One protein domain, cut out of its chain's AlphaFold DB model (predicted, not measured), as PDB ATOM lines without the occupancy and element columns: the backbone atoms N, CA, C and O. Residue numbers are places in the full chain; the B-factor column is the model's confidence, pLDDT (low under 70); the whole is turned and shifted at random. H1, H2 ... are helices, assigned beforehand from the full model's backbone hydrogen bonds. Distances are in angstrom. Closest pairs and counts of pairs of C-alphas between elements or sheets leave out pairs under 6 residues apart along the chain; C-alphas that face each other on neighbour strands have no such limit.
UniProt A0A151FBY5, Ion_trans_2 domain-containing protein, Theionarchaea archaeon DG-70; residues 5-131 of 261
ATOM      1  N   PHE A   5     -64.217 -45.124 -10.978       96.94
ATOM      2  CA  PHE A   5     -63.929 -46.274 -10.128       96.94
ATOM      3  C   PHE A   5     -63.591 -45.755  -8.728       96.94
ATOM      4  O   PHE A   5     -62.514 -45.203  -8.506       96.94
ATOM      5  N   SER A   6     -64.548 -45.866  -7.803       96.94
ATOM      6  CA  SER A   6     -64.427 -45.319  -6.440       96.94
ATOM      7  C   SER A   6     -63.635 -46.200  -5.473       96.94
ATOM      8  O   SER A   6     -63.272 -45.726  -4.405       96.94
ATOM      9  N   GLY A   7     -63.409 -47.465  -5.821       96.94
ATOM     10  CA  GLY A   7     -62.548 -48.385  -5.079       96.94
ATOM     11  C   GLY A   7     -61.430 -48.908  -5.971       96.94
ATOM     12  O   GLY A   7     -61.280 -48.448  -7.107       96.94
ATOM     13  N   ASP A   8     -60.676 -49.878  -5.460       97.44
ATOM     14  CA  ASP A   8     -59.597 -50.502  -6.221       97.44
ATOM     15  C   ASP A   8     -60.124 -51.117  -7.524       97.44
ATOM     16  O   ASP A   8     -61.184 -51.756  -7.567       97.44
ATOM     17  N   ALA A   9     -59.375 -50.920  -8.606       97.25
ATOM     18  CA  ALA A   9     -59.717 -51.423  -9.928       97.25
ATOM     19  C   ALA A   9     -58.680 -52.460 -10.374       97.25
ATOM     20  O   ALA A   9     -57.558 -52.124 -10.753       97.25
ATOM     21  N   HIS A  10     -59.065 -53.735 -10.337       97.50
ATOM     22  CA  HIS A  10     -58.173 -54.849 -10.651       97.50
ATOM     23  C   HIS A  10     -58.450 -55.425 -12.043       97.50
ATOM     24  O   HIS A  10     -59.504 -56.005 -12.300       97.50
ATOM     25  N   PHE A  11     -57.459 -55.315 -12.924       97.31
ATOM     26  CA  PHE A  11     -57.426 -55.868 -14.280       97.31
ATOM     27  C   PHE A  11     -56.218 -56.798 -14.494       97.31
ATOM     28  O   PHE A  11     -55.841 -57.077 -15.637       97.31
ATOM     29  N   LEU A  12     -55.621 -57.299 -13.408       96.56
ATOM     30  CA  LEU A  12     -54.526 -58.271 -13.414       96.56
ATOM     31  C   LEU A  12     -54.832 -59.450 -14.354       96.56
ATOM     32  O   LEU A  12     -55.881 -60.086 -14.247       96.56
ATOM     33  N   ASN A  13     -53.902 -59.764 -15.261       97.50
ATOM     34  CA  ASN A  13     -54.017 -60.837 -16.265       97.50
ATOM     35  C   ASN A  13     -55.270 -60.766 -17.169       97.50
ATOM     36  O   ASN A  13     -55.631 -61.755 -17.812       97.50
ATOM     37  N   SER A  14     -55.960 -59.628 -17.233       98.06
ATOM     38  CA  SER A  14     -57.122 -59.473 -18.111       98.06
ATOM     39  C   SER A  14     -56.710 -59.426 -19.586       98.06
ATOM     40  O   SER A  14     -55.586 -59.064 -19.930       98.06
ATOM     41  N   THR A  15     -57.620 -59.807 -20.486       98.31
ATOM     42  CA  THR A  15     -57.397 -59.723 -21.939       98.31
ATOM     43  C   THR A  15     -58.535 -58.971 -22.616       98.31
ATOM     44  O   THR A  15     -59.668 -59.453 -22.703       98.31
ATOM     45  N   PHE A  16     -58.223 -57.799 -23.160       97.38
ATOM     46  CA  PHE A  16     -59.132 -56.965 -23.933       97.38
ATOM     47  C   PHE A  16     -58.951 -57.257 -25.423       97.38
ATOM     48  O   PHE A  16     -58.003 -56.803 -26.060       97.38
ATOM     49  N   HIS A  17     -59.873 -58.037 -25.990       95.50
ATOM     50  CA  HIS A  17     -59.796 -58.494 -27.384       95.50
ATOM     51  C   HIS A  17     -60.119 -57.398 -28.409       95.50
ATOM     52  O   HIS A  17     -59.678 -57.451 -29.555       95.50
ATOM     53  N   LYS A  18     -60.943 -56.429 -28.009       94.94
ATOM     54  CA  LYS A  18     -61.364 -55.285 -28.826       94.94
ATOM     55  C   LYS A  18     -60.881 -53.994 -28.168       94.94
ATOM     56  O   LYS A  18     -60.048 -54.028 -27.269       94.94
ATOM     57  N   TRP A  19     -61.395 -52.859 -28.631       93.38
ATOM     58  CA  TRP A  19     -61.070 -51.557 -28.068       93.38
ATOM     59  C   TRP A  19     -61.320 -51.489 -26.562       93.38
ATOM     60  O   TRP A  19     -62.412 -51.818 -26.097       93.38
ATOM     61  N   ALA A  20     -60.316 -51.006 -25.835       95.69
ATOM     62  CA  ALA A  20     -60.399 -50.708 -24.413       95.69
ATOM     63  C   ALA A  20     -60.361 -49.186 -24.228       95.69
ATOM     64  O   ALA A  20     -59.351 -48.533 -24.498       95.69
ATOM     65  N   ARG A  21     -61.491 -48.600 -23.823       95.56
ATOM     66  CA  ARG A  21     -61.637 -47.148 -23.665       95.56
ATOM     67  C   ARG A  21     -61.821 -46.807 -22.193       95.56
ATOM     68  O   ARG A  21     -62.871 -47.085 -21.627       95.56
ATOM     69  N   PHE A  22     -60.810 -46.163 -21.623       96.56
ATOM     70  CA  PHE A  22     -60.815 -45.563 -20.287       96.56
ATOM     71  C   PHE A  22     -60.725 -44.033 -20.381       96.56
ATOM     72  O   PHE A  22     -60.220 -43.362 -19.484       96.56
ATOM     73  N   GLU A  23     -61.192 -43.472 -21.495       97.12
ATOM     74  CA  GLU A  23     -61.154 -42.037 -21.766       97.12
ATOM     75  C   GLU A  23     -61.924 -41.267 -20.698       97.12
ATOM     76  O   GLU A  23     -63.019 -41.676 -20.303       97.12
ATOM     77  N   GLU A  24     -61.331 -40.177 -20.208       97.00
ATOM     78  CA  GLU A  24     -61.894 -39.315 -19.159       97.00
ATOM     79  C   GLU A  24     -62.289 -40.069 -17.873       97.00
ATOM     80  O   GLU A  24     -63.050 -39.557 -17.052       97.00
ATOM     81  N   SER A  25     -61.803 -41.301 -17.691       98.00
ATOM     82  CA  SER A  25     -62.143 -42.119 -16.530       98.00
ATOM     83  C   SER A  25     -61.304 -41.718 -15.323       98.00
ATOM     84  O   SER A  25     -60.139 -41.339 -15.457       98.00
ATOM     85  N   ARG A  26     -61.898 -41.799 -14.135       98.25
ATOM     86  CA  ARG A  26     -61.261 -41.459 -12.861       98.25
ATOM     87  C   ARG A  26     -61.136 -42.708 -12.000       98.25
ATOM     88  O   ARG A  26     -62.144 -43.340 -11.696       98.25
ATOM     89  N   PHE A  27     -59.915 -43.021 -11.592       98.31
ATOM     90  CA  PHE A  27     -59.593 -44.094 -10.659       98.31
ATOM     91  C   PHE A  27     -59.175 -43.469  -9.328       98.31
ATOM     92  O   PHE A  27     -58.112 -42.849  -9.241       98.31
ATOM     93  N   CYS A  28     -60.053 -43.566  -8.325       97.88
ATOM     94  CA  CYS A  28     -59.862 -42.918  -7.025       97.88
ATOM     95  C   CYS A  28     -58.893 -43.683  -6.115       97.88
ATOM     96  O   CYS A  28     -58.227 -43.062  -5.294       97.88
ATOM     97  N   GLU A  29     -58.798 -45.004  -6.282       98.19
ATOM     98  CA  GLU A  29     -57.912 -45.881  -5.508       98.19
ATOM     99  C   GLU A  29     -56.908 -46.616  -6.415       98.19
ATOM    100  O   GLU A  29     -56.690 -46.215  -7.566       98.19
ATOM    101  N   MET A  30     -56.222 -47.639  -5.894       97.69
ATOM    102  CA  MET A  30     -55.158 -48.322  -6.631       97.69
ATOM    103  C   MET A  30     -55.716 -49.010  -7.879       97.69
ATOM    104  O   MET A  30     -56.808 -49.583  -7.872       97.69
ATOM    105  N   THR A  31     -54.961 -48.951  -8.977       98.38
ATOM    106  CA  THR A  31     -55.351 -49.603 -10.233       98.38
ATOM    107  C   THR A  31     -54.270 -50.556 -10.715       98.38
ATOM    108  O   THR A  31     -53.111 -50.178 -10.860       98.38
ATOM    109  N   ASP A  32     -54.661 -51.790 -11.001       97.88
ATOM    110  CA  ASP A  32     -53.751 -52.861 -11.392       97.88
ATOM    111  C   ASP A  32     -54.067 -53.336 -12.816       97.88
ATOM    112  O   ASP A  32     -55.139 -53.878 -13.077       97.88
ATOM    113  N   PHE A  33     -53.121 -53.144 -13.735       98.38
ATOM    114  CA  PHE A  33     -53.091 -53.679 -15.099       98.38
ATOM    115  C   PHE A  33     -51.901 -54.628 -15.317       98.38
ATOM    116  O   PHE A  33     -51.475 -54.847 -16.457       98.38
ATOM    117  N   VAL A  34     -51.348 -55.211 -14.254       98.44
ATOM    118  CA  VAL A  34     -50.207 -56.120 -14.332       98.44
ATOM    119  C   VAL A  34     -50.551 -57.281 -15.267       98.44
ATOM    120  O   VAL A  34     -51.584 -57.944 -15.141       98.44
ATOM    121  N   ARG A  35     -49.687 -57.521 -16.260       98.25
ATOM    122  CA  ARG A  35     -49.867 -58.552 -17.304       98.25
ATOM    123  C   ARG A  35     -51.186 -58.450 -18.087       98.25
ATOM    124  O   ARG A  35     -51.580 -59.422 -18.736       98.25
ATOM    125  N   ALA A  36     -51.870 -57.305 -18.051       98.44
ATOM    126  CA  ALA A  36     -53.048 -57.081 -18.876       98.44
ATOM    127  C   ALA A  36     -52.652 -57.059 -20.361       98.44
ATOM    128  O   ALA A  36     -51.641 -56.469 -20.750       98.44
ATOM    129  N   GLN A  37     -53.453 -57.712 -21.196       98.19
ATOM    130  CA  GLN A  37     -53.240 -57.796 -22.637       98.19
ATOM    131  C   GLN A  37     -54.310 -56.992 -23.367       98.19
ATOM    132  O   GLN A  37     -55.484 -57.358 -23.390       98.19
ATOM    133  N   PHE A  38     -53.896 -55.907 -24.002       97.56
ATOM    134  CA  PHE A  38     -54.734 -55.061 -24.833       97.56
ATOM    135  C   PHE A  38     -54.474 -55.368 -26.308       97.56
ATOM    136  O   PHE A  38     -53.522 -54.869 -26.909       97.56
ATOM    137  N   LEU A  39     -55.317 -56.222 -26.895       95.38
ATOM    138  CA  LEU A  39     -55.179 -56.677 -28.284       95.38
ATOM    139  C   LEU A  39     -55.792 -55.691 -29.296       95.38
ATOM    140  O   LEU A  39     -55.474 -55.728 -30.487       95.38
ATOM    141  N   GLY A  40     -56.691 -54.820 -28.831       92.62
ATOM    142  CA  GLY A  40     -57.259 -53.707 -29.592       92.62
ATOM    143  C   GLY A  40     -56.603 -52.362 -29.269       92.62
ATOM    144  O   GLY A  40     -55.794 -52.251 -28.350       92.62
ATOM    145  N   ASP A  41     -56.988 -51.313 -30.006       92.62
ATOM    146  CA  ASP A  41     -56.606 -49.939 -29.655       92.62
ATOM    147  C   ASP A  41     -57.082 -49.582 -28.242       92.62
ATOM    148  O   ASP A  41     -58.205 -49.907 -27.839       92.62
ATOM    149  N   THR A  42     -56.211 -48.909 -27.497       95.50
ATOM    150  CA  THR A  42     -56.418 -48.581 -26.088       95.50
ATOM    151  C   THR A  42     -56.275 -47.090 -25.858       95.50
ATOM    152  O   THR A  42     -55.342 -46.454 -26.344       95.50
ATOM    153  N   SER A  43     -57.193 -46.511 -25.096       96.00
ATOM    154  CA  SER A  43     -57.171 -45.079 -24.821       96.00
ATOM    155  C   SER A  43     -57.378 -44.813 -23.340       96.00
ATOM    156  O   SER A  43     -58.419 -45.155 -22.781       96.00
ATOM    157  N   PHE A  44     -56.380 -44.174 -22.734       97.44
ATOM    158  CA  PHE A  44     -56.429 -43.550 -21.412       97.44
ATOM    159  C   PHE A  44     -56.465 -42.022 -21.541       97.44
ATOM    160  O   PHE A  44     -56.046 -41.308 -20.627       97.44
ATOM    161  N   TRP A  45     -56.909 -41.498 -22.691       96.62
ATOM    162  CA  TRP A  45     -56.929 -40.060 -22.944       96.62
ATOM    163  C   TRP A  45     -57.693 -39.324 -21.839       96.62
ATOM    164  O   TRP A  45     -58.838 -39.671 -21.545       96.62
ATOM    165  N   LYS A  46     -57.048 -38.338 -21.204       96.75
ATOM    166  CA  LYS A  46     -57.592 -37.594 -20.049       96.75
ATOM    167  C   LYS A  46     -58.029 -38.454 -18.855       96.75
ATOM    168  O   LYS A  46     -58.779 -37.972 -18.007       96.75
ATOM    169  N   ALA A  47     -57.586 -39.706 -18.766       98.06
ATOM    170  CA  ALA A  47     -57.812 -40.512 -17.575       98.06
ATOM    171  C   ALA A  47     -57.038 -39.924 -16.384       98.06
ATOM    172  O   ALA A  47     -55.972 -39.326 -16.554       98.06
ATOM    173  N   ILE A  48     -57.577 -40.095 -15.181       98.12
ATOM    174  CA  ILE A  48     -56.973 -39.621 -13.936       98.12
ATOM    175  C   ILE A  48     -56.780 -40.824 -13.019       98.12
ATOM    176  O   ILE A  48     -57.757 -41.454 -12.617       98.12
ATOM    177  N   PHE A  49     -55.527 -41.110 -12.676       98.12
ATOM    178  CA  PHE A  49     -55.147 -42.069 -11.643       98.12
ATOM    179  C   PHE A  49     -54.747 -41.289 -10.391       98.12
ATOM    180  O   PHE A  49     -53.692 -40.648 -10.366       98.12
ATOM    181  N   GLU A  50     -55.614 -41.279  -9.377       98.00
ATOM    182  CA  GLU A  50     -55.387 -40.520  -8.139       98.00
ATOM    183  C   GLU A  50     -54.357 -41.200  -7.226       98.00
ATOM    184  O   GLU A  50     -53.577 -40.527  -6.547       98.00
ATOM    185  N   LYS A  51     -54.322 -42.537  -7.243       97.62
ATOM    186  CA  LYS A  51     -53.350 -43.375  -6.525       97.62
ATOM    187  C   LYS A  51     -52.426 -44.102  -7.499       97.62
ATOM    188  O   LYS A  51     -52.342 -43.750  -8.675       97.62
ATOM    189  N   ALA A  52     -51.659 -45.056  -6.970       97.12
ATOM    190  CA  ALA A  52     -50.712 -45.836  -7.744       97.12
ATOM    191  C   ALA A  52     -51.413 -46.624  -8.861       97.12
ATOM    192  O   ALA A  52     -52.497 -47.181  -8.655       97.12
ATOM    193  N   VAL A  53     -50.772 -46.676 -10.028       98.12
ATOM    194  CA  VAL A  53     -51.189 -47.515 -11.150       98.12
ATOM    195  C   VAL A  53     -50.041 -48.396 -11.615       98.12
ATOM    196  O   VAL A  53     -48.924 -47.920 -11.838       98.12
ATOM    197  N   ASP A  54     -50.327 -49.683 -11.783       98.12
ATOM    198  CA  ASP A  54     -49.338 -50.668 -12.201       98.12
ATOM    199  C   ASP A  54     -49.666 -51.244 -13.586       98.12
ATOM    200  O   ASP A  54     -50.686 -51.895 -13.781       98.12
ATOM    201  N   PHE A  55     -48.796 -50.994 -14.563       98.06
ATOM    202  CA  PHE A  55     -48.813 -51.550 -15.919       98.06
ATOM    203  C   PHE A  55     -47.667 -52.551 -16.144       98.06
ATOM    204  O   PHE A  55     -47.272 -52.799 -17.291       98.06
ATOM    205  N   GLN A  56     -47.091 -53.120 -15.084       97.69
ATOM    206  CA  GLN A  56     -45.971 -54.047 -15.180       97.69
ATOM    207  C   GLN A  56     -46.329 -55.218 -16.096       97.69
ATOM    208  O   GLN A  56     -47.353 -55.885 -15.942       97.69
ATOM    209  N   MET A  57     -45.469 -55.485 -17.079       97.50
ATOM    210  CA  MET A  57     -45.666 -56.542 -18.080       97.50
ATOM    211  C   MET A  57     -46.975 -56.429 -18.890       97.50
ATOM    212  O   MET A  57     -47.353 -57.394 -19.557       97.50
ATOM    213  N   ALA A  58     -47.663 -55.282 -18.866       98.12
ATOM    214  CA  ALA A  58     -48.824 -55.044 -19.715       98.12
ATOM    215  C   ALA A  58     -48.407 -54.989 -21.191       98.12
ATOM    216  O   ALA A  58     -47.338 -54.472 -21.539       98.12
ATOM    217  N   VAL A  59     -49.255 -55.513 -22.072       97.44
ATOM    218  CA  VAL A  59     -49.007 -55.548 -23.517       97.44
ATOM    219  C   VAL A  59     -50.073 -54.735 -24.229       97.44
ATOM    220  O   VAL A  59     -51.252 -55.067 -24.164       97.44
ATOM    221  N   PHE A  60     -49.651 -53.700 -24.949       95.88
ATOM    222  CA  PHE A  60     -50.477 -52.937 -25.878       95.88
ATOM    223  C   PHE A  60     -50.109 -53.352 -27.303       95.88
ATOM    224  O   PHE A  60     -49.108 -52.886 -27.843       95.88
ATOM    225  N   ALA A  61     -50.886 -54.265 -27.893       93.50
ATOM    226  CA  ALA A  61     -50.592 -54.853 -29.207       93.50
ATOM    227  C   ALA A  61     -50.906 -53.905 -30.383       93.50
ATOM    228  O   ALA A  61     -50.463 -54.118 -31.511       93.50
ATOM    229  N   LYS A  62     -51.708 -52.865 -30.131       91.69
ATOM    230  CA  LYS A  62     -52.088 -51.829 -31.101       91.69
ATOM    231  C   LYS A  62     -51.822 -50.430 -30.545       91.69
ATOM    232  O   LYS A  62     -51.035 -50.259 -29.616       91.69
ATOM    233  N   ASN A  63     -52.462 -49.415 -31.124       91.31
ATOM    234  CA  ASN A  63     -52.275 -48.033 -30.716       91.31
ATOM    235  C   ASN A  63     -52.712 -47.845 -29.262       91.31
ATOM    236  O   ASN A  63     -53.804 -48.262 -28.871       91.31
ATOM    237  N   VAL A  64     -51.870 -47.176 -28.477       93.56
ATOM    238  CA  VAL A  64     -52.193 -46.776 -27.108       93.56
ATOM    239  C   VAL A  64     -52.005 -45.276 -26.930       93.56
ATOM    240  O   VAL A  64     -50.976 -44.714 -27.316       93.56
ATOM    241  N   SER A  65     -53.009 -44.625 -26.347       94.50
ATOM    242  CA  SER A  65     -52.995 -43.198 -26.024       94.50
ATOM    243  C   SER A  65     -52.928 -42.971 -24.518       94.50
ATOM    244  O   SER A  65     -53.849 -43.352 -23.798       94.50
ATOM    245  N   PHE A  66     -51.869 -42.294 -24.069       96.31
ATOM    246  CA  PHE A  66     -51.736 -41.719 -22.717       96.31
ATOM    247  C   PHE A  66     -51.749 -40.181 -22.750       96.31
ATOM    248  O   PHE A  66     -51.164 -39.507 -21.900       96.31
ATOM    249  N   LEU A  67     -52.332 -39.600 -23.801       95.31
ATOM    250  CA  LEU A  67     -52.413 -38.152 -23.970       95.31
ATOM    251  C   LEU A  67     -53.261 -37.525 -22.861       95.31
ATOM    252  O   LEU A  67     -54.356 -38.000 -22.570       95.31
ATOM    253  N   ASP A  68     -52.764 -36.444 -22.266       95.25
ATOM    254  CA  ASP A  68     -53.418 -35.719 -21.167       95.25
ATOM    255  C   ASP A  68     -53.801 -36.594 -19.952       95.25
ATOM    256  O   ASP A  68     -54.588 -36.166 -19.108       95.25
ATOM    257  N   THR A  69     -53.261 -37.814 -19.847       97.38
ATOM    258  CA  THR A  69     -53.465 -38.688 -18.689       97.38
ATOM    259  C   THR A  69     -52.745 -38.098 -17.481       97.38
ATOM    260  O   THR A  69     -51.573 -37.728 -17.562       97.38
ATOM    261  N   GLN A  70     -53.443 -38.015 -16.351       97.00
ATOM    262  CA  GLN A  70     -52.889 -37.506 -15.103       97.00
ATOM    263  C   GLN A  70     -52.578 -38.664 -14.166       97.00
ATOM    264  O   GLN A  70     -53.473 -39.401 -13.756       97.00
ATOM    265  N   PHE A  71     -51.310 -38.781 -13.790       96.56
ATOM    266  CA  PHE A  71     -50.837 -39.757 -12.820       96.56
ATOM    267  C   PHE A  71     -50.457 -39.034 -11.527       96.56
ATOM    268  O   PHE A  71     -49.386 -38.434 -11.417       96.56
ATOM    269  N   GLN A  72     -51.374 -39.029 -10.561       95.50
ATOM    270  CA  GLN A  72     -51.165 -38.370  -9.273       95.50
ATOM    271  C   GLN A  72     -50.470 -39.288  -8.263       95.50
ATOM    272  O   GLN A  72     -49.776 -38.775  -7.385       95.50
ATOM    273  N   GLY A  73     -50.583 -40.610  -8.414       91.81
ATOM    274  CA  GLY A  73     -49.796 -41.595  -7.670       91.81
ATOM    275  C   GLY A  73     -48.519 -42.040  -8.386       91.81
ATOM    276  O   GLY A  73     -48.093 -41.439  -9.376       91.81
ATOM    277  N   GLU A  74     -47.896 -43.091  -7.853       93.88
ATOM    278  CA  GLU A  74     -46.779 -43.786  -8.500       93.88
ATOM    279  C   GLU A  74     -47.246 -44.525  -9.761       93.88
ATOM    280  O   GLU A  74     -48.406 -44.919  -9.882       93.88
ATOM    281  N   MET A  75     -46.337 -44.697 -10.715       95.25
ATOM    282  CA  MET A  75     -46.604 -45.405 -11.962       95.25
ATOM    283  C   MET A  75     -45.548 -46.473 -12.154       95.25
ATOM    284  O   MET A  75     -44.362 -46.154 -12.187       95.25
ATOM    285  N   ASN A  76     -45.978 -47.705 -12.378       96.50
ATOM    286  CA  ASN A  76     -45.077 -48.773 -12.773       96.50
ATOM    287  C   ASN A  76     -45.358 -49.174 -14.222       96.50
ATOM    288  O   ASN A  76     -46.478 -49.517 -14.577       96.50
ATOM    289  N   PHE A  77     -44.340 -49.118 -15.076       96.56
ATOM    290  CA  PHE A  77     -44.411 -49.565 -16.471       96.56
ATOM    291  C   PHE A  77     -43.341 -50.623 -16.781       96.56
ATOM    292  O   PHE A  77     -43.063 -50.896 -17.955       96.56
ATOM    293  N   GLU A  78     -42.715 -51.213 -15.761       95.00
ATOM    294  CA  GLU A  78     -41.607 -52.148 -15.931       95.00
ATOM    295  C   GLU A  78     -42.017 -53.346 -16.800       95.00
ATOM    296  O   GLU A  78     -43.053 -53.981 -16.605       95.00
ATOM    297  N   GLY A  79     -41.224 -53.647 -17.829       94.38
ATOM    298  CA  GLY A  79     -41.508 -54.758 -18.741       94.38
ATOM    299  C   GLY A  79     -42.747 -54.575 -19.629       94.38
ATOM    300  O   GLY A  79     -43.038 -55.461 -20.435       94.38
ATOM    301  N   SER A  80     -43.456 -53.441 -19.535       96.12
ATOM    302  CA  SER A  80     -44.585 -53.132 -20.416       96.12
ATOM    303  C   SER A  80     -44.129 -53.029 -21.872       96.12
ATOM    304  O   SER A  80     -43.035 -52.528 -22.174       96.12
ATOM    305  N   ARG A  81     -44.971 -53.491 -22.798       93.75
ATOM    306  CA  ARG A  81     -44.686 -53.505 -24.237       93.75
ATOM    307  C   ARG A  81     -45.739 -52.721 -24.993       93.75
ATOM    308  O   ARG A  81     -46.931 -52.926 -24.810       93.75
ATOM    309  N   PHE A  82     -45.263 -51.827 -25.846       92.00
ATOM    310  CA  PHE A  82     -46.074 -50.980 -26.703       92.00
ATOM    311  C   PHE A  82     -45.690 -51.359 -28.128       92.00
ATOM    312  O   PHE A  82     -44.627 -50.969 -28.623       92.00
ATOM    313  N   GLU A  83     -46.491 -52.215 -28.741       86.12
ATOM    314  CA  GLU A  83     -46.183 -52.733 -30.061       86.12
ATOM    315  C   GLU A  83     -46.501 -51.687 -31.121       86.12
ATOM    316  O   GLU A  83     -47.480 -50.940 -31.057       86.12
ATOM    317  N   LYS A  84     -45.629 -51.614 -32.125       71.12
ATOM    318  CA  LYS A  84     -45.906 -50.800 -33.296       71.12
ATOM    319  C   LYS A  84     -46.917 -51.558 -34.144       71.12
ATOM    320  O   LYS A  84     -46.606 -52.657 -34.597       71.12
ATOM    321  N   ASN A  85     -48.067 -50.947 -34.424       71.44
ATOM    322  CA  ASN A  85     -49.007 -51.517 -35.380       71.44
ATOM    323  C   ASN A  85     -48.303 -51.677 -36.743       71.44
ATOM    324  O   ASN A  85     -47.905 -50.693 -37.372       71.44
ATOM    325  N   SER A  86     -48.080 -52.923 -37.169       59.69
ATOM    326  CA  SER A  86     -47.278 -53.265 -38.351       59.69
ATOM    327  C   SER A  86     -47.954 -52.898 -39.676       59.69
ATOM    328  O   SER A  86     -47.309 -52.979 -40.719       59.69
ATOM    329  N   GLY A  87     -49.230 -52.494 -39.639       60.69
ATOM    330  CA  GLY A  87     -50.038 -52.191 -40.820       60.69
ATOM    331  C   GLY A  87     -50.388 -50.719 -41.060       60.69
ATOM    332  O   GLY A  87     -51.062 -50.463 -42.051       60.69
ATOM    333  N   GLU A  88     -49.988 -49.758 -40.212       65.12
ATOM    334  CA  GLU A  88     -50.623 -48.422 -40.220       65.12
ATOM    335  C   GLU A  88     -49.700 -47.189 -40.170       65.12
ATOM    336  O   GLU A  88     -48.675 -47.144 -39.487       65.12
ATOM    337  N   ASP A  89     -50.182 -46.193 -40.921       72.38
ATOM    338  CA  ASP A  89     -49.977 -44.746 -41.037       72.38
ATOM    339  C   ASP A  89     -49.022 -43.988 -40.097       72.38
ATOM    340  O   ASP A  89     -48.810 -44.280 -38.917       72.38
ATOM    341  N   GLN A  90     -48.517 -42.867 -40.631       74.56
ATOM    342  CA  GLN A  90     -47.739 -41.869 -39.888       74.56
ATOM    343  C   GLN A  90     -48.450 -41.409 -38.603       74.56
ATOM    344  O   GLN A  90     -47.783 -41.197 -37.591       74.56
ATOM    345  N   MET A  91     -49.785 -41.313 -38.614       77.56
ATOM    346  CA  MET A  91     -50.590 -40.900 -37.459       77.56
ATOM    347  C   MET A  91     -50.422 -41.845 -36.262       77.56
ATOM    348  O   MET A  91     -50.169 -41.390 -35.149       77.56
ATOM    349  N   SER A  92     -50.472 -43.159 -36.485       82.12
ATOM    350  CA  SER A  92     -50.296 -44.177 -35.441       82.12
ATOM    351  C   SER A  92     -48.905 -44.096 -34.803       82.12
ATOM    352  O   SER A  92     -48.749 -44.154 -33.582       82.12
ATOM    353  N   SER A  93     -47.879 -43.841 -35.621       83.00
ATOM    354  CA  SER A  93     -46.514 -43.620 -35.125       83.00
ATOM    355  C   SER A  93     -46.390 -42.318 -34.314       83.00
ATOM    356  O   SER A  93     -45.680 -42.292 -33.306       83.00
ATOM    357  N   GLN A  94     -47.087 -41.248 -34.714       87.75
ATOM    358  CA  GLN A  94     -47.127 -39.981 -33.973       87.75
ATOM    359  C   GLN A  94     -47.859 -40.119 -32.635       87.75
ATOM    360  O   GLN A  94     -47.406 -39.565 -31.633       87.75
ATOM    361  N   LEU A  95     -48.964 -40.866 -32.598       88.56
ATOM    362  CA  LEU A  95     -49.689 -41.163 -31.362       88.56
ATOM    363  C   LEU A  95     -48.791 -41.909 -30.375       88.56
ATOM    364  O   LEU A  95     -48.692 -41.497 -29.222       88.56
ATOM    365  N   LEU A  96     -48.057 -42.924 -30.841       89.56
ATOM    366  CA  LEU A  96     -47.115 -43.665 -30.006       89.56
ATOM    367  C   LEU A  96     -45.987 -42.773 -29.453       89.56
ATOM    368  O   LEU A  96     -45.696 -42.827 -28.259       89.56
ATOM    369  N   GLU A  97     -45.386 -41.908 -30.283       91.31
ATOM    370  CA  GLU A  97     -44.383 -40.928 -29.825       91.31
ATOM    371  C   GLU A  97     -44.953 -40.023 -28.726       91.31
ATOM    372  O   GLU A  97     -44.313 -39.803 -27.693       91.31
ATOM    373  N   ARG A  98     -46.164 -39.494 -28.930       92.25
ATOM    374  CA  ARG A  98     -46.794 -38.597 -27.958       92.25
ATOM    375  C   ARG A  98     -47.176 -39.317 -26.666       92.25
ATOM    376  O   ARG A  98     -47.018 -38.728 -25.600       92.25
ATOM    377  N   SER A  99     -47.609 -40.571 -26.740       93.50
ATOM    378  CA  SER A  99     -47.868 -41.405 -25.564       93.50
ATOM    379  C   SER A  99     -46.597 -41.650 -24.760       93.50
ATOM    380  O   SER A  99     -46.596 -41.412 -23.554       93.50
ATOM    381  N   TYR A 100     -45.487 -42.019 -25.413       94.44
ATOM    382  CA  TYR A 100     -44.201 -42.158 -24.725       94.44
ATOM    383  C   TYR A 100     -43.753 -40.850 -24.077       94.44
ATOM    384  O   TYR A 100     -43.308 -40.854 -22.932       94.44
ATOM    385  N   ARG A 101     -43.920 -39.717 -24.771       94.81
ATOM    386  CA  ARG A 101     -43.631 -38.396 -24.205       94.81
ATOM    387  C   ARG A 101     -44.488 -38.088 -22.979       94.81
ATOM    388  O   ARG A 101     -43.952 -37.553 -22.013       94.81
ATOM    389  N   SER A 102     -45.783 -38.399 -23.022       95.00
ATOM    390  CA  SER A 102     -46.704 -38.172 -21.905       95.00
ATOM    391  C   SER A 102     -46.268 -38.956 -20.664       95.00
ATOM    392  O   SER A 102     -46.024 -38.362 -19.615       95.00
ATOM    393  N   VAL A 103     -46.036 -40.266 -20.819       95.44
ATOM    394  CA  VAL A 103     -45.566 -41.143 -19.733       95.44
ATOM    395  C   VAL A 103     -44.194 -40.706 -19.212       95.44
ATOM    396  O   VAL A 103     -44.016 -40.549 -18.008       95.44
ATOM    397  N   LYS A 104     -43.236 -40.403 -20.098       95.00
ATOM    398  CA  LYS A 104     -41.922 -39.857 -19.716       95.00
ATOM    399  C   LYS A 104     -42.051 -38.595 -18.863       95.00
ATOM    400  O   LYS A 104     -41.341 -38.455 -17.868       95.00
ATOM    401  N   ASN A 105     -42.903 -37.655 -19.271       94.62
ATOM    402  CA  ASN A 105     -43.084 -36.397 -18.553       94.62
ATOM    403  C   ASN A 105     -43.703 -36.640 -17.172       94.62
ATOM    404  O   ASN A 105     -43.238 -36.045 -16.203       94.62
ATOM    405  N   ALA A 106     -44.685 -37.539 -17.075       94.25
ATOM    406  CA  ALA A 106     -45.274 -37.928 -15.798       94.25
ATOM    407  C   ALA A 106     -44.229 -38.564 -14.865       94.25
ATOM    408  O   ALA A 106     -44.086 -38.132 -13.724       94.25
ATOM    409  N   LEU A 107     -43.436 -39.523 -15.359       93.56
ATOM    410  CA  LEU A 107     -42.361 -40.166 -14.589       93.56
ATOM    411  C   LEU A 107     -41.301 -39.153 -14.127       93.56
ATOM    412  O   LEU A 107     -40.907 -39.143 -12.964       93.56
ATOM    413  N   SER A 108     -40.912 -38.223 -15.009       92.25
ATOM    414  CA  SER A 108     -39.949 -37.161 -14.684       92.25
ATOM    415  C   SER A 108     -40.460 -36.222 -13.587       92.25
ATOM    416  O   SER A 108     -39.678 -35.781 -12.752       92.25
ATOM    417  N   GLN A 109     -41.763 -35.909 -13.577       91.81
ATOM    418  CA  GLN A 109     -42.381 -35.087 -12.527       91.81
ATOM    419  C   GLN A 109     -42.423 -35.801 -11.173       91.81
ATOM    420  O   GLN A 109     -42.408 -35.140 -10.137       91.81
ATOM    421  N   LYS A 110     -42.471 -37.136 -11.173       89.94
ATOM    422  CA  LYS A 110     -42.445 -37.964  -9.962       89.94
ATOM    423  C   LYS A 110     -41.038 -38.270  -9.446       89.94
ATOM    424  O   LYS A 110     -40.920 -38.796  -8.346       89.94
ATOM    425  N   GLY A 111     -39.993 -37.925 -10.198       89.44
ATOM    426  CA  GLY A 111     -38.605 -38.217  -9.837       89.44
ATOM    427  C   GLY A 111     -38.144 -39.632 -10.200       89.44
ATOM    428  O   GLY A 111     -37.018 -40.001  -9.876       89.44
ATOM    429  N   ASP A 112     -38.959 -40.421 -10.912       89.81
ATOM    430  CA  ASP A 112     -38.512 -41.704 -11.463       89.81
ATOM    431  C   ASP A 112     -37.797 -41.485 -12.800       89.81
ATOM    432  O   ASP A 112     -38.328 -41.656 -13.905       89.81
ATOM    433  N   TYR A 113     -36.547 -41.056 -12.687       88.56
ATOM    434  CA  TYR A 113     -35.718 -40.734 -13.838       88.56
ATOM    435  C   TYR A 113     -35.201 -41.969 -14.580       88.56
ATOM    436  O   TYR A 113     -34.891 -41.877 -15.771       88.56
ATOM    437  N   THR A 114     -35.142 -43.129 -13.918       88.62
ATOM    438  CA  THR A 114     -34.723 -44.389 -14.547       88.62
ATOM    439  C   THR A 114     -35.775 -44.842 -15.551       88.62
ATOM    440  O   THR A 114     -35.456 -45.042 -16.728       88.62
ATOM    441  N   ALA A 115     -37.040 -44.924 -15.122       90.62
ATOM    442  CA  ALA A 115     -38.140 -45.278 -16.010       90.62
ATOM    443  C   ALA A 115     -38.371 -44.186 -17.068       90.62
ATOM    444  O   ALA A 115     -38.563 -44.490 -18.249       90.62
ATOM    445  N   ALA A 116     -38.260 -42.901 -16.699       92.00
ATOM    446  CA  ALA A 116     -38.346 -41.807 -17.669       92.00
ATOM    447  C   ALA A 116     -37.273 -41.916 -18.772       92.00
ATOM    448  O   ALA A 116     -37.563 -41.643 -19.941       92.00
ATOM    449  N   GLY A 117     -36.053 -42.347 -18.435       90.75
ATOM    450  CA  GLY A 117     -34.977 -42.598 -19.398       90.75
ATOM    451  C   GLY A 117     -35.314 -43.709 -20.399       90.75
ATOM    452  O   GLY A 117     -35.053 -43.568 -21.598       90.75
ATOM    453  N   GLU A 118     -35.968 -44.785 -19.950       91.00
ATOM    454  CA  GLU A 118     -36.445 -45.849 -20.841       91.00
ATOM    455  C   GLU A 118     -37.517 -45.332 -21.812       91.00
ATOM    456  O   GLU A 118     -37.420 -45.551 -23.024       91.00
ATOM    457  N   PHE A 119     -38.499 -44.579 -21.310       93.00
ATOM    458  CA  PHE A 119     -39.544 -43.984 -22.144       93.00
ATOM    459  C   PHE A 119     -39.002 -42.920 -23.105       93.00
ATOM    460  O   PHE A 119     -39.476 -42.827 -24.237       93.00
ATOM    461  N   TYR A 120     -37.964 -42.171 -22.721       92.25
ATOM    462  CA  TYR A 120     -37.243 -41.284 -23.637       92.25
ATOM    463  C   TYR A 120     -36.558 -42.063 -24.765       92.25
ATOM    464  O   TYR A 120     -36.650 -41.682 -25.932       92.25
ATOM    465  N   TYR A 121     -35.903 -43.180 -24.442       91.06
ATOM    466  CA  TYR A 121     -35.279 -44.033 -25.449       91.06
ATOM    467  C   TYR A 121     -36.326 -44.594 -26.432       91.06
ATOM    468  O   TYR A 121     -36.120 -44.533 -27.648       91.06
ATOM    469  N   ARG A 122     -37.479 -45.064 -25.929       91.06
ATOM    470  CA  ARG A 122     -38.608 -45.543 -26.751       91.06
ATOM    471  C   ARG A 122     -39.236 -44.424 -27.606       91.06
ATOM    472  O   ARG A 122     -39.501 -44.647 -28.789       91.06
ATOM    473  N   GLU A 123     -39.395 -43.210 -27.065       92.50
ATOM    474  CA  GLU A 123     -39.831 -42.010 -27.808       92.50
ATOM    475  C   GLU A 123     -38.903 -41.733 -29.004       92.50
ATOM    476  O   GLU A 123     -39.367 -41.525 -30.128       92.50
ATOM    477  N   MET A 124     -37.584 -41.777 -28.785       89.50
ATOM    478  CA  MET A 124     -36.588 -41.536 -29.833       89.50
ATOM    479  C   MET A 124     -36.616 -42.608 -30.929       89.50
ATOM    480  O   MET A 124     -36.478 -42.282 -32.112       89.50
ATOM    481  N   GLU A 125     -36.833 -43.878 -30.575       87.94
ATOM    482  CA  GLU A 125     -36.983 -44.952 -31.563       87.94
ATOM    483  C   GLU A 125     -38.262 -44.803 -32.400       87.94
ATOM    484  O   GLU A 125     -38.213 -45.019 -33.618       87.94
ATOM    485  N   ALA A 126     -39.367 -44.365 -31.786       87.19
ATOM    486  CA  ALA A 126     -40.616 -44.063 -32.484       87.19
ATOM    487  C   ALA A 126     -40.466 -42.871 -33.447       87.19
ATOM    488  O   ALA A 126     -40.882 -42.965 -34.605       87.19
ATOM    489  N   ARG A 127     -39.796 -41.790 -33.018       87.69
ATOM    490  CA  ARG A 127     -39.496 -40.628 -33.874       87.69
ATOM    491  C   ARG A 127     -38.614 -41.016 -35.058       87.69
ATOM    492  O   ARG A 127     -38.906 -40.662 -36.196       87.69
ATOM    493  N   ARG A 128     -37.559 -41.803 -34.819       85.44
ATOM    494  CA  ARG A 128     -36.630 -42.256 -35.868       85.44
ATOM    495  C   ARG A 128     -37.342 -42.996 -37.004       85.44
ATOM    496  O   ARG A 128     -36.913 -42.893 -38.150       85.44
ATOM    497  N   ALA A 129     -38.401 -43.751 -36.712       81.38
ATOM    498  CA  ALA A 129     -39.156 -44.476 -37.734       81.38
ATOM    499  C   ALA A 129     -39.920 -43.561 -38.712       81.38
ATOM    500  O   ALA A 129     -40.310 -44.038 -39.775       81.38
ATOM    501  N   GLN A 130     -40.117 -42.285 -38.369       81.50
ATOM    502  CA  GLN A 130     -40.839 -41.297 -39.181       81.50
ATOM    503  C   GLN A 130     -39.905 -40.358 -39.963       81.50
ATOM    504  O   GLN A 130     -40.355 -39.611 -40.826       81.50
ATOM    505  N   GLU A 131     -38.608 -40.382 -39.662       84.00
ATOM    506  CA  GLU A 131     -37.625 -39.453 -40.219       84.00
ATOM    507  C   GLU A 131     -37.199 -39.800 -41.654       84.00
ATOM    508  O   GLU A 131     -37.228 -40.953 -42.097       84.00
TER     509      GLU A 131
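Overview. This is residues 5 to 131 of the 261 residues of the protein "Ion_trans_2 domain-containing protein" of Theionarchaea archaeon DG-70 (UniProt A0A151FBY5). With little regular structure in named elements, residues 5 to 89 wind in stacked turns, a solenoid, and the helical hairpin of H1 and H2 caps one end of it, H1 next to the last turns. Short parallel pairings tie turn to turn. The printed part has 127 residues with two named helices, H1 then H2, and no named strand; the class is all helix, though the named elements hold only 37 residues. The whole is compact, with a radius of gyration of the C-alphas of 13.6 A and spans of 43 by 34 by 24 A.

Along the chain. H1, residues 90 to 110, is 30.6 A long and begins at C-alpha 90 (-47.739, -41.869, -39.888). H2, residues 113 to 128, is 22.1 A long and ends at C-alpha 128 (-36.630, -42.256, -35.868).

Arrangement. H1 and H2, a helical hairpin with a tight link, touch; their closest C-alphas, of Lys 104 and Ala 116, are 4.6 A apart. They run opposite ways at a shallow tilt of 16 degrees. In both, every O i to N i+4 pair is within hydrogen-bond range. Among the short parallel pairings, residues 9 to 10 pair with 31 to 32, and 59 to 60 with 81 to 82.

Size, cuts and confidence. The farthest C-alphas, of Gly 7 and Glu 131, are 44.0 A apart. The printed part has no cut. Residues 86 to 88 have pLDDT under 70.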